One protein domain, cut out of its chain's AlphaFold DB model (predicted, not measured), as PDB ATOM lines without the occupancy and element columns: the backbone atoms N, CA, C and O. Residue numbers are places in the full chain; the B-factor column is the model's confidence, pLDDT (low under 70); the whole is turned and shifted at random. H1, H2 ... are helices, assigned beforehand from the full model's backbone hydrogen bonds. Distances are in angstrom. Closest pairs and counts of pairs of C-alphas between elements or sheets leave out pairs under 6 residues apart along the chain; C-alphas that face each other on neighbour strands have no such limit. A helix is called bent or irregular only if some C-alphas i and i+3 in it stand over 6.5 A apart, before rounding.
ATOM      1  N   PRO A 255      19.573  10.027  18.613       91.81
ATOM      2  CA  PRO A 255      19.001  10.710  19.773       91.81
ATOM      3  C   PRO A 255      19.189  12.232  19.742       91.81
ATOM      4  O   PRO A 255      18.218  12.948  19.970       91.81
ATOM      5  N   GLU A 256      20.378  12.730  19.382       92.75
ATOM      6  CA  GLU A 256      20.652  14.174  19.273       92.75
ATOM      7  C   GLU A 256      19.782  14.830  18.199       92.75
ATOM      8  O   GLU A 256      19.173  15.872  18.440       92.75
ATOM      9  N   LEU A 257      19.669  14.190  17.028       91.81
ATOM     10  CA  LEU A 257      18.780  14.660  15.965       91.81
ATOM     11  C   LEU A 257      17.333  14.727  16.457       91.81
ATOM     12  O   LEU A 257      16.636  15.710  16.213       91.81
ATOM     13  N   TYR A 258      16.870  13.697  17.166       89.62
ATOM     14  CA  TYR A 258      15.515  13.684  17.703       89.62
ATOM     15  C   TYR A 258      15.283  14.824  18.705       89.62
ATOM     16  O   TYR A 258      14.279  15.525  18.606       89.62
ATOM     17  N   GLU A 259      16.213  15.048  19.633       91.31
ATOM     18  CA  GLU A 259      16.143  16.156  20.590       91.31
ATOM     19  C   GLU A 259      16.115  17.523  19.899       91.31
ATOM     20  O   GLU A 259      15.373  18.411  20.322       91.31
ATOM     21  N   ALA A 260      16.893  17.700  18.827       89.88
ATOM     22  CA  ALA A 260      16.882  18.925  18.038       89.88
ATOM     23  C   ALA A 260      15.523  19.145  17.359       89.88
ATOM     24  O   ALA A 260      14.944  20.225  17.478       89.88
ATOM     25  N   LEU A 261      14.959  18.104  16.737       87.06
ATOM     26  CA  LEU A 261      13.640  18.167  16.103       87.06
ATOM     27  C   LEU A 261      12.512  18.450  17.108       87.06
ATOM     28  O   LEU A 261      11.559  19.146  16.778       87.06
ATOM     29  N   GLN A 262      12.606  17.961  18.350       85.44
ATOM     30  CA  GLN A 262      11.600  18.237  19.386       85.44
ATOM     31  C   GLN A 262      11.562  19.698  19.848       85.44
ATOM     32  O   GLN A 262      10.544  20.134  20.385       85.44
ATOM     33  N   LYS A 263      12.657  20.445  19.675       84.88
ATOM     34  CA  LYS A 263      12.727  21.874  20.022       84.88
ATOM     35  C   LYS A 263      12.060  22.760  18.972       84.88
ATOM     36  O   LYS A 263      11.834  23.940  19.235       84.88
ATOM     37  N   LEU A 264      11.749  22.207  17.801       78.25
ATOM     38  CA  LEU A 264      11.042  22.922  16.751       78.25
ATOM     39  C   LEU A 264       9.598  23.198  17.186       78.25
ATOM     40  O   LEU A 264       8.986  22.357  17.854       78.25
ATOM     41  N   PRO A 265       9.030  24.363  16.828       68.62
ATOM     42  CA  PRO A 265       7.658  24.692  17.184       68.62
ATOM     43  C   PRO A 265       6.717  23.603  16.660       68.62
ATOM     44  O   PRO A 265       6.698  23.310  15.469       68.62
ATOM     45  N   ALA A 266       5.924  23.017  17.562       58.25
ATOM     46  CA  ALA A 266       5.032  21.884  17.296       58.25
ATOM     47  C   ALA A 266       3.841  22.204  16.364       58.25
ATOM     48  O   ALA A 266       2.901  21.418  16.280       58.25
ATOM     49  N   ASN A 267       3.863  23.352  15.692       51.44
ATOM     50  CA  ASN A 267       2.774  23.810  14.845       51.44
ATOM     51  C   ASN A 267       2.909  23.209  13.442       51.44
ATOM     52  O   ASN A 267       4.017  22.886  13.018       51.44
ATOM     53  N   ASP A 268       1.786  23.116  12.729       51.38
ATOM     54  CA  ASP A 268       1.551  22.517  11.398       51.38
ATOM     55  C   ASP A 268       2.407  23.070  10.224       51.38
ATOM     56  O   ASP A 268       2.016  23.011   9.062       51.38
ATOM     57  N   VAL A 269       3.559  23.672  10.515       54.34
ATOM     58  CA  VAL A 269       4.439  24.408   9.603       54.34
ATOM     59  C   VAL A 269       5.657  23.576   9.194       54.34
ATOM     60  O   VAL A 269       6.235  23.822   8.138       54.34
ATOM     61  N   PHE A 270       6.048  22.573   9.990       61.03
ATOM     62  CA  PHE A 270       7.137  21.684   9.595       61.03
ATOM     63  C   PHE A 270       6.631  20.644   8.591       61.03
ATOM     64  O   PHE A 270       5.583  20.047   8.842       61.03
ATOM     65  N   PRO A 271       7.331  20.408   7.462       61.22
ATOM     66  CA  PRO A 271       6.883  19.433   6.479       61.22
ATOM     67  C   PRO A 271       6.612  18.093   7.158       61.22
ATOM     68  O   PRO A 271       7.415  17.644   7.976       61.22
ATOM     69  N   ASP A 272       5.544  17.405   6.748       69.19
ATOM     70  CA  ASP A 272       5.195  16.048   7.204       69.19
ATOM     71  C   ASP A 272       6.362  15.034   7.101       69.19
ATOM     72  O   ASP A 272       6.329  13.955   7.697       69.19
ATOM     73  N   ILE A 273       7.408  15.398   6.354       68.62
ATOM     74  CA  ILE A 273       8.651  14.670   6.104       68.62
ATOM     75  C   ILE A 273       9.659  14.790   7.262       68.62
ATOM     76  O   ILE A 273      10.394  13.834   7.490       68.62
ATOM     77  N   PHE A 274       9.664  15.896   8.020       78.00
ATOM     78  CA  PHE A 274      10.477  16.109   9.233       78.00
ATOM     79  C   PHE A 274       9.591  16.179  10.490       78.00
ATOM     80  O   PHE A 274       9.493  17.212  11.153       78.00
ATOM     81  N   PRO A 275       8.900  15.081  10.834       72.62
ATOM     82  CA  PRO A 275       7.993  15.048  11.964       72.62
ATOM     83  C   PRO A 275       8.742  15.200  13.290       72.62
ATOM     84  O   PRO A 275       9.675  14.457  13.592       72.62
ATOM     85  N   THR A 276       8.229  16.078  14.148       75.44
ATOM     86  CA  THR A 276       8.683  16.246  15.541       75.44
ATOM     87  C   THR A 276       8.255  15.080  16.448       75.44
ATOM     88  O   THR A 276       8.776  14.891  17.547       75.44
ATOM     89  N   MET A 277       7.311  14.248  15.991       77.69
ATOM     90  CA  MET A 277       6.829  13.071  16.715       77.69
ATOM     91  C   MET A 277       7.744  11.854  16.536       77.69
ATOM     92  O   MET A 277       7.916  11.354  15.420       77.69
ATOM     93  N   LYS A 278       8.190  11.255  17.655       79.00
ATOM     94  CA  LYS A 278       9.013  10.023  17.686       79.00
ATOM     95  C   LYS A 278       8.501   8.904  16.786       79.00
ATOM     96  O   LYS A 278       9.286   8.197  16.158       79.00
ATOM     97  N   SER A 279       7.184   8.719  16.751       78.56
ATOM     98  CA  SER A 279       6.546   7.629  16.016       78.56
ATOM     99  C   SER A 279       6.813   7.696  14.515       78.56
ATOM    100  O   SER A 279       6.864   6.644  13.899       78.56
ATOM    101  N   LYS A 280       7.034   8.887  13.946       83.75
ATOM    102  CA  LYS A 280       7.251   9.095  12.509       83.75
ATOM    103  C   LYS A 280       8.723   9.334  12.137       83.75
ATOM    104  O   LYS A 280       9.036   9.454  10.957       83.75
ATOM    105  N   MET A 281       9.638   9.325  13.114       87.75
ATOM    106  CA  MET A 281      11.084   9.518  12.906       87.75
ATOM    107  C   MET A 281      11.680   8.554  11.868       87.75
ATOM    108  O   MET A 281      12.674   8.864  11.219       87.75
ATOM    109  N   GLY A 282      11.047   7.388  11.677       90.19
ATOM    110  CA  GLY A 282      11.436   6.413  10.659       90.19
ATOM    111  C   GLY A 282      11.498   6.996   9.254       90.19
ATOM    112  O   GLY A 282      12.397   6.630   8.505       90.19
ATOM    113  N   ILE A 283      10.614   7.940   8.924       90.94
ATOM    114  CA  ILE A 283      10.581   8.605   7.618       90.94
ATOM    115  C   ILE A 283      11.894   9.357   7.378       90.94
ATOM    116  O   ILE A 283      12.561   9.094   6.380       90.94
ATOM    117  N   VAL A 284      12.296  10.195   8.340       89.88
ATOM    118  CA  VAL A 284      13.502  11.037   8.280       89.88
ATOM    119  C   VAL A 284      14.760  10.197   8.155       89.88
ATOM    120  O   VAL A 284      15.614  10.485   7.327       89.88
ATOM    121  N   ILE A 285      14.886   9.147   8.970       92.06
ATOM    122  CA  ILE A 285      16.140   8.389   9.066       92.06
ATOM    123  C   ILE A 285      16.185   7.154   8.161       92.06
ATOM    124  O   ILE A 285      17.170   6.423   8.193       92.06
ATOM    125  N   GLY A 286      15.148   6.886   7.361       93.12
ATOM    126  CA  GLY A 286      15.155   5.782   6.393       93.12
ATOM    127  C   GLY A 286      14.932   4.406   7.027       93.12
ATOM    128  O   GLY A 286      15.576   3.422   6.653       93.12
ATOM    129  N   ARG A 287      14.079   4.327   8.054       93.12
ATOM    130  CA  ARG A 287      13.830   3.106   8.840       93.12
ATOM    131  C   ARG A 287      12.344   2.887   9.109       93.12
ATOM    132  O   ARG A 287      11.527   3.797   8.989       93.12
ATOM    133  N   SER A 288      11.994   1.670   9.510       89.31
ATOM    134  CA  SER A 288      10.653   1.361  10.004       89.31
ATOM    135  C   SER A 288      10.457   1.876  11.437       89.31
ATOM    136  O   SER A 288      11.413   2.013  12.210       89.31
ATOM    137  N   ALA A 289       9.203   2.117  11.826       83.94
ATOM    138  CA  ALA A 289       8.855   2.605  13.164       83.94
ATOM    139  C   ALA A 289       9.322   1.675  14.303       83.94
ATOM    140  O   ALA A 289       9.649   2.129  15.400       83.94
ATOM    141  N   SER A 290       9.371   0.359  14.061       83.81
ATOM    142  CA  SER A 290       9.816  -0.619  15.063       83.81
ATOM    143  C   SER A 290      11.319  -0.536  15.348       83.81
ATOM    144  O   SER A 290      11.762  -0.930  16.427       83.81
ATOM    145  N   ILE A 291      12.105   0.007  14.413       85.88
ATOM    146  CA  ILE A 291      13.554   0.178  14.549       85.88
ATOM    147  C   ILE A 291      13.897   1.515  15.220       85.88
ATOM    148  O   ILE A 291      14.876   1.586  15.959       85.88
ATOM    149  N   THR A 292      13.099   2.565  15.017       84.88
ATOM    150  CA  THR A 292      13.431   3.920  15.493       84.88
ATOM    151  C   THR A 292      13.324   4.080  17.001       84.88
ATOM    152  O   THR A 292      14.183   4.706  17.618       84.88
ATOM    153  N   SER A 293      12.299   3.497  17.627       84.31
ATOM    154  CA  SER A 293      12.083   3.638  19.070       84.31
ATOM    155  C   SER A 293      13.286   3.209  19.929       84.31
ATOM    156  O   SER A 293      13.699   4.017  20.775       84.31
ATOM    157  N   PRO A 294      13.882   2.008  19.726       86.38
ATOM    158  CA  PRO A 294      15.059   1.593  20.481       86.38
ATOM    159  C   PRO A 294      16.299   2.444  20.176       86.38
ATOM    160  O   PRO A 294      17.031   2.737  21.120       86.38
ATOM    161  N   LEU A 295      16.488   2.900  18.927       88.75
ATOM    162  CA  LEU A 295      17.591   3.800  18.542       88.75
ATOM    163  C   LEU A 295      17.528   5.132  19.297       88.75
ATOM    164  O   LEU A 295      18.490   5.513  19.948       88.75
ATOM    165  N   VAL A 296      16.365   5.793  19.302       86.00
ATOM    166  CA  VAL A 296      16.166   7.067  20.020       86.00
ATOM    167  C   VAL A 296      16.376   6.906  21.529       86.00
ATOM    168  O   VAL A 296      16.805   7.833  22.197       86.00
ATOM    169  N   SER A 297      16.062   5.735  22.092       84.38
ATOM    170  CA  SER A 297      16.300   5.464  23.519       84.38
ATOM    171  C   SER A 297      17.727   5.012  23.855       84.38
ATOM    172  O   SER A 297      17.972   4.663  25.005       84.38
ATOM    173  N   GLY A 298      18.625   4.915  22.869       82.69
ATOM    174  CA  GLY A 298      19.988   4.401  23.052       82.69
ATOM    175  C   GLY A 298      20.072   2.904  23.384       82.69
ATOM    176  O   GLY A 298      21.134   2.399  23.724       82.69
ATOM    177  N   LYS A 299      18.963   2.159  23.289       83.62
ATOM    178  CA  LYS A 299      18.900   0.721  23.618       83.62
ATOM    179  C   LYS A 299      19.447  -0.182  22.514       83.62
ATOM    180  O   LYS A 299      19.529  -1.392  22.701       83.62
ATOM    181  N   ARG A 300      19.739   0.381  21.343       85.19
ATOM    182  CA  ARG A 300      20.239  -0.337  20.175       85.19
ATOM    183  C   ARG A 300      21.432   0.413  19.612       85.19
ATOM    184  O   ARG A 300      21.351   1.623  19.437       85.19
ATOM    185  N   GLU A 301      22.479  -0.336  19.293       82.94
ATOM    186  CA  GLU A 301      23.643   0.186  18.587       82.94
ATOM    187  C   GLU A 301      23.229   0.763  17.229       82.94
ATOM    188  O   GLU A 301      22.486   0.143  16.453       82.94
ATOM    189  N   GLU A 302      23.676   1.985  16.973       84.69
ATOM    190  CA  GLU A 302      23.371   2.708  15.752       84.69
ATOM    191  C   GLU A 302      24.306   2.276  14.617       84.69
ATOM    192  O   GLU A 302      25.506   2.086  14.797       84.69
ATOM    193  N   MET A 303      23.755   2.137  13.412       88.69
ATOM    194  CA  MET A 303      24.573   1.900  12.226       88.69
ATOM    195  C   MET A 303      25.286   3.187  11.822       88.69
ATOM    196  O   MET A 303      24.654   4.234  11.740       88.69
ATOM    197  N   ARG A 304      26.555   3.093  11.421       87.69
ATOM    198  CA  ARG A 304      27.344   4.242  10.947       87.69
ATOM    199  C   ARG A 304      26.651   5.079   9.862       87.69
ATOM    200  O   ARG A 304      26.746   6.295   9.859       87.69
ATOM    201  N   ILE A 305      25.904   4.446   8.956       92.00
ATOM    202  CA  ILE A 305      25.169   5.185   7.919       92.00
ATOM    203  C   ILE A 305      24.060   6.088   8.486       92.00
ATOM    204  O   ILE A 305      23.763   7.126   7.904       92.00
ATOM    205  N   LEU A 306      23.470   5.722   9.630       92.81
ATOM    206  CA  LEU A 306      22.491   6.559  10.323       92.81
ATOM    207  C   LEU A 306      23.165   7.753  10.997       92.81
ATOM    208  O   LEU A 306      22.645   8.853  10.857       92.81
ATOM    209  N   THR A 307      24.333   7.569  11.623       91.88
ATOM    210  CA  THR A 307      25.059   8.685  12.257       91.88
ATOM    211  C   THR A 307      25.511   9.704  11.214       91.88
ATOM    212  O   THR A 307      25.386  10.907  11.406       91.88
ATOM    213  N   ILE A 308      25.973   9.234  10.055       92.31
ATOM    214  CA  ILE A 308      26.324  10.082   8.907       92.31
ATOM    215  C   ILE A 308      25.117  10.891   8.449       92.31
ATOM    216  O   ILE A 308      25.190  12.112   8.353       92.31
ATOM    217  N   TRP A 309      23.992  10.219   8.201       94.81
ATOM    218  CA  TRP A 309      22.783  10.898   7.756       94.81
ATOM    219  C   TRP A 309      22.255  11.884   8.805       94.81
ATOM    220  O   TRP A 309      21.909  13.011   8.467       94.81
ATOM    221  N   ALA A 310      22.256  11.503  10.083       94.19
ATOM    222  CA  ALA A 310      21.870  12.382  11.179       94.19
ATOM    223  C   ALA A 310      22.775  13.617  11.268       94.19
ATOM    224  O   ALA A 310      22.276  14.711  11.510       94.19
ATOM    225  N   THR A 311      24.073  13.462  11.005       94.38
ATOM    226  CA  THR A 311      25.031  14.576  10.943       94.38
ATOM    227  C   THR A 311      24.688  15.533   9.809       94.38
ATOM    228  O   THR A 311      24.513  16.717  10.071       94.38
ATOM    229  N   ILE A 312      24.474  15.020   8.591       94.75
ATOM    230  CA  ILE A 312      24.059  15.832   7.431       94.75
ATOM    231  C   ILE A 312      22.797  16.632   7.760       94.75
ATOM    232  O   ILE A 312      22.727  17.832   7.506       94.75
ATOM    233  N   LEU A 313      21.795  15.976   8.346       94.00
ATOM    234  CA  LEU A 313      20.543  16.627   8.713       94.00
ATOM    235  C   LEU A 313      20.730  17.699   9.786       94.00
ATOM    236  O   LEU A 313      20.163  18.779   9.661       94.00
ATOM    237  N   MET A 314      21.512  17.407  10.823       93.25
ATOM    238  CA  MET A 314      21.770  18.327  11.930       93.25
ATOM    239  C   MET A 314      22.531  19.573  11.483       93.25
ATOM    240  O   MET A 314      22.161  20.678  11.864       93.25
ATOM    241  N   GLU A 315      23.559  19.413  10.652       93.62
ATOM    242  CA  GLU A 315      24.347  20.535  10.128       93.62
ATOM    243  C   GLU A 315      23.538  21.446   9.196       93.62
ATOM    244  O   GLU A 315      23.886  22.609   9.016       93.62
ATOM    245  N   ASN A 316      22.441  20.937   8.633       92.69
ATOM    246  CA  ASN A 316      21.564  21.676   7.726       92.69
ATOM    247  C   ASN A 316      20.198  21.992   8.345       92.69
ATOM    248  O   ASN A 316      19.297  22.439   7.634       92.69
ATOM    249  N   LEU A 317      20.019  21.762   9.651       90.19
ATOM    250  CA  LEU A 317      18.707  21.844  10.284       90.19
ATOM    251  C   LEU A 317      18.103  23.246  10.154       90.19
ATOM    252  O   LEU A 317      16.948  23.363   9.763       90.19
ATOM    253  N   ASP A 318      18.890  24.298  10.382       89.19
ATOM    254  CA  ASP A 318      18.426  25.688  10.268       89.19
ATOM    255  C   ASP A 318      17.944  26.030   8.847       89.19
ATOM    256  O   ASP A 318      16.867  26.597   8.668       89.19
ATOM    257  N   SER A 319      18.682  25.595   7.822       90.00
ATOM    258  CA  SER A 319      18.299  25.769   6.413       90.00
ATOM    259  C   SER A 319      17.043  24.962   6.051       90.00
ATOM    260  O   SER A 319      16.173  25.437   5.313       90.00
ATOM    261  N   ILE A 320      16.899  23.749   6.596       87.88
ATOM    262  CA  ILE A 320      15.685  22.934   6.439       87.88
ATOM    263  C   ILE A 320      14.482  23.645   7.073       87.88
ATOM    264  O   ILE A 320      13.410  23.651   6.472       87.88
ATOM    265  N   ILE A 321      14.644  24.255   8.254       84.19
ATOM    266  CA  ILE A 321      13.589  25.036   8.922       84.19
ATOM    267  C   ILE A 321      13.156  26.214   8.044       84.19
ATOM    268  O   ILE A 321      11.961  26.447   7.878       84.19
ATOM    269  N   GLU A 322      14.116  26.944   7.480       85.62
ATOM    270  CA  GLU A 322      13.851  28.145   6.683       85.62
ATOM    271  C   GLU A 322      13.144  27.830   5.357       85.62
ATOM    272  O   GLU A 322      12.188  28.502   4.970       85.62
ATOM    273  N   THR A 323      13.599  26.792   4.655       85.81
ATOM    274  CA  THR A 323      13.150  26.479   3.285       85.81
ATOM    275  C   THR A 323      12.059  25.402   3.228       85.81
ATOM    276  O   THR A 323      11.373  25.247   2.207       85.81
ATOM    277  N   GLY A 324      11.869  24.651   4.315       82.50
ATOM    278  CA  GLY A 324      10.816  23.656   4.475       82.50
ATOM    279  C   GLY A 324      10.807  22.600   3.356       82.50
ATOM    280  O   GLY A 324      11.859  22.062   3.007       82.50
ATOM    281  N   PRO A 325       9.642  22.288   2.746       80.56
ATOM    282  CA  PRO A 325       9.521  21.272   1.691       80.56
ATOM    283  C   PRO A 325      10.416  21.483   0.461       80.56
ATOM    284  O   PRO A 325      10.632  20.549  -0.314       80.56
ATOM    285  N   SER A 326      10.896  22.709   0.243       85.31
ATOM    286  CA  SER A 326      11.759  23.039  -0.892       85.31
ATOM    287  C   SER A 326      13.238  22.718  -0.650       85.31
ATOM    288  O   SER A 326      14.013  22.743  -1.604       85.31
ATOM    289  N   HIS A 327      13.629  22.370   0.585       90.00
ATOM    290  CA  HIS A 327      15.017  22.050   0.901       90.00
ATOM    291  C   HIS A 327      15.502  20.824   0.105       90.00
ATOM    292  O   HIS A 327      14.793  19.810   0.054       90.00
ATOM    293  N   PRO A 328      16.733  20.825  -0.438       92.00
ATOM    294  CA  PRO A 328      17.234  19.692  -1.212       92.00
ATOM    295  C   PRO A 328      17.249  18.363  -0.446       92.00
ATOM    296  O   PRO A 328      16.851  17.331  -0.976       92.00
ATOM    297  N   LEU A 329      17.604  18.383   0.843       92.44
ATOM    298  CA  LEU A 329      17.577  17.172   1.682       92.44
ATOM    299  C   LEU A 329      16.160  16.616   1.900       92.44
ATOM    300  O   LEU A 329      15.989  15.413   2.071       92.44
ATOM    301  N   VAL A 330      15.131  17.469   1.858       90.69
ATOM    302  CA  VAL A 330      13.731  17.020   1.895       90.69
ATOM    303  C   VAL A 330      13.367  16.352   0.568       90.69
ATOM    304  O   VAL A 330      12.740  15.290   0.561       90.69
ATOM    305  N   GLN A 331      13.814  16.928  -0.551       91.06
ATOM    306  CA  GLN A 331      13.616  16.344  -1.878       91.06
ATOM    307  C   GLN A 331      14.304  14.988  -2.022       91.06
ATOM    308  O   GLN A 331      13.704  14.082  -2.584       91.06
ATOM    309  N   VAL A 332      15.481  14.783  -1.426       94.19
ATOM    310  CA  VAL A 332      16.144  13.467  -1.388       94.19
ATOM    311  C   VAL A 332      15.241  12.380  -0.788       94.19
ATOM    312  O   VAL A 332      15.153  11.278  -1.339       94.19
ATOM    313  N   ILE A 333      14.545  12.679   0.315       93.25
ATOM    314  CA  ILE A 333      13.629  11.734   0.976       93.25
ATOM    315  C   ILE A 333      12.425  11.436   0.069       93.25
ATOM    316  O   ILE A 333      12.034  10.276  -0.086       93.25
ATOM    317  N   LEU A 334      11.854  12.470  -0.556       91.81
ATOM    318  CA  LEU A 334      10.720  12.343  -1.477       91.81
ATOM    319  C   LEU A 334      11.077  11.569  -2.749       91.81
ATOM    320  O   LEU A 334      10.323  10.694  -3.178       91.81
ATOM    321  N   ASP A 335      12.234  11.858  -3.329       93.44
ATOM    322  CA  ASP A 335      12.769  11.186  -4.505       93.44
ATOM    323  C   ASP A 335      13.007   9.706  -4.228       93.44
ATOM    324  O   ASP A 335      12.662   8.855  -5.049       93.44
ATOM    325  N   GLU A 336      13.535   9.366  -3.053       94.62
ATOM    326  CA  GLU A 336      13.716   7.968  -2.677       94.62
ATOM    327  C   GLU A 336      12.387   7.257  -2.386       94.62
ATOM    328  O   GLU A 336      12.260   6.063  -2.660       94.62
ATOM    329  N   ALA A 337      11.361   7.962  -1.899       93.12
ATOM    330  CA  ALA A 337      10.025   7.384  -1.753       93.12
ATOM    331  C   ALA A 337       9.438   7.074  -3.136       93.12
ATOM    332  O   ALA A 337       8.992   5.956  -3.408       93.12
ATOM    333  N   LYS A 338       9.545   8.041  -4.049       93.44
ATOM    334  CA  LYS A 338       9.097   7.925  -5.433       93.44
ATOM    335  C   LYS A 338       9.841   6.834  -6.199       93.44
ATOM    336  O   LYS A 338       9.197   6.088  -6.933       93.44
ATOM    337  N   SER A 339      11.150   6.676  -5.983       94.12
ATOM    338  CA  SER A 339      11.948   5.603  -6.596       94.12
ATOM    339  C   SER A 339      11.436   4.208  -6.219       94.12
ATOM    340  O   SER A 339      11.589   3.258  -6.984       94.12
ATOM    341  N   ARG A 340      10.780   4.088  -5.057       92.69
ATOM    342  CA  ARG A 340      10.161   2.860  -4.535       92.69
ATOM    343  C   ARG A 340       8.661   2.752  -4.809       92.69
ATOM    344  O   ARG A 340       8.022   1.850  -4.278       92.69
ATOM    345  N   ASN A 341       8.091   3.642  -5.623       93.19
ATOM    346  CA  ASN A 341       6.645   3.746  -5.850       93.19
ATOM    347  C   ASN A 341       5.841   3.950  -4.549       93.19
ATOM    348  O   ASN A 341       4.730   3.438  -4.409       93.19
ATOM    349  N   LEU A 342       6.413   4.684  -3.591       92.62
ATOM    350  CA  LEU A 342       5.758   5.066  -2.346       92.62
ATOM    351  C   LEU A 342       5.386   6.548  -2.373       92.62
ATOM    352  O   LEU A 342       6.130   7.397  -2.864       92.62
ATOM    353  N   THR A 343       4.226   6.853  -1.807       90.12
ATOM    354  CA  THR A 343       3.772   8.220  -1.524       90.12
ATOM    355  C   THR A 343       4.125   8.613  -0.091       90.12
ATOM    356  O   THR A 343       4.324   7.752   0.771       90.12
ATOM    357  N   LEU A 344       4.169   9.918   0.183       87.69
ATOM    358  CA  LEU A 344       4.369  10.421   1.543       87.69
ATOM    359  C   LEU A 344       3.262   9.931   2.491       87.69
ATOM    360  O   LEU A 344       3.570   9.477   3.589       87.69
ATOM    361  N   ASP A 345       2.007   9.913   2.040       88.50
ATOM    362  CA  ASP A 345       0.869   9.425   2.830       88.50
ATOM    363  C   ASP A 345       1.047   7.967   3.266       88.50
ATOM    364  O   ASP A 345       0.823   7.628   4.428       88.50
ATOM    365  N   GLN A 346       1.545   7.107   2.372       91.44
ATOM    366  CA  GLN A 346       1.846   5.712   2.711       91.44
ATOM    367  C   GLN A 346       2.969   5.594   3.748       91.44
ATOM    368  O   GLN A 346       2.923   4.707   4.603       91.44
ATOM    369  N   LEU A 347       3.983   6.462   3.689       90.31
ATOM    370  CA  LEU A 347       5.051   6.501   4.693       90.31
ATOM    371  C   LEU A 347       4.535   7.020   6.041       90.31
ATOM    372  O   LEU A 347       4.931   6.497   7.084       90.31
ATOM    373  N   LEU A 348       3.629   8.000   6.034       88.12
ATOM    374  CA  LEU A 348       2.978   8.536   7.230       88.12
ATOM    375  C   LEU A 348       2.081   7.496   7.904       88.12
ATOM    376  O   LEU A 348       2.171   7.314   9.121       88.12
ATOM    377  N   GLU A 349       1.273   6.775   7.124       88.25
ATOM    378  CA  GLU A 349       0.414   5.688   7.600       88.25
ATOM    379  C   GLU A 349       1.247   4.567   8.237       88.25
ATOM    380  O   GLU A 349       0.985   4.142   9.365       88.25
ATOM    381  N   LYS A 350       2.318   4.146   7.551       87.62
ATOM    382  CA  LYS A 350       3.254   3.116   8.033       87.62
ATOM    383  C   LYS A 350       4.224   3.620   9.098       87.62
ATOM    384  O   LYS A 350       4.950   2.820   9.693       87.62
ATOM    385  N   ARG A 351       4.233   4.931   9.357       88.44
ATOM    386  CA  ARG A 351       5.114   5.614  10.311       88.44
ATOM    387  C   ARG A 351       6.608   5.380  10.035       88.44
ATOM    388  O   ARG A 351       7.426   5.318  10.952       88.44
TER     389      ARG A 351
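What this domain is: This is residues 255 to 351 of the 356 residues of an uncharacterized protein of Marinobacterium stanieri (UniProt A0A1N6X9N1). What does the model look like? It is a rounded ball of short helices with H2 near its middle, and H1, H3, H4, H6 and H7 set round H2 at crossing angles. H5 makes a corner with the beginning of H6, away from H2, and a long loop, residues 263 to 277, runs from H1 to H2. What is it built of? The printed part has 97 residues with seven named helices, H1 to H7 in order, and no named strand; its class is all helix. How large is it? It is compact, with a radius of gyration of the C-alphas of 12.6 A and spans of 33 by 30 by 24 A.

How they stand to each other: What does the first helix meet? H1, residues 255 to 262, touches residues 310 to 314 alone of H4, residues 304 to 315; the closest C-alphas, of Leu 257 and Ala 310, are 6.1 A apart. Which helix is the hub? H2, residues 278 to 285, touches H3, residues 289 to 296, about perpendicular at 88 degrees, with the C-alphas of Gly 282 and Ala 289 closest at 5.2 A. H2 only just touches H4, at Ile 285 and Leu 306, and H7, residues 344 to 350, at Ile 283 and Leu 347, with 3 pairs of C-alphas within 8 A each; these closest C-alphas are 6.7 A and 6.6 A apart. Where are the other two helices? H5, residues 317 to 326, and H6, residues 328 to 339, touch only at the corner, where the C-alphas of Pro 325 and Gln 331 are closest at 7.3 A. H6 is close to but not clearly touching H2, with the C-alphas of Val 284 and Ile 333 closest at 7.3 A, and H2 and H5 are apart. Do the backbones keep helical spacing? In H1, H4 and H7 every O i to N i+4 pair is within hydrogen-bond range, against 7 of 8 in H6 and 4 of 6 in H5. H2 and H3 have 1 of 4 each, beside 3 of 5 and 2 of 5 O i to N i+3 pairs.

Where its parts are: Where do the helices begin and end? C-alpha 255 of H1 is at (19.001, 10.710, 19.773), and C-alpha 350 of H7 is at (3.254, 3.116, 8.033). Which are longest? H4 and H6 have 12 residues each and measure 16.6 A and 16.0 A from first to last C-alpha. Which are irregular? H2 and H5: C-alphas 279 and 282 are 7.4 A apart, and C-alphas 322 and 325 are 9.5 A apart.

The domain as a whole: How far does it reach? The two C-alphas farthest apart, of Lys 299 and Ser 326, are 33.9 A apart. How are the links? The printed part has no cut, and the link from H1 to H2, 15 residues, is long. Where is confidence low? The mean pLDDT of the printed part is 85.8, and residues 265 to 273 are under 70.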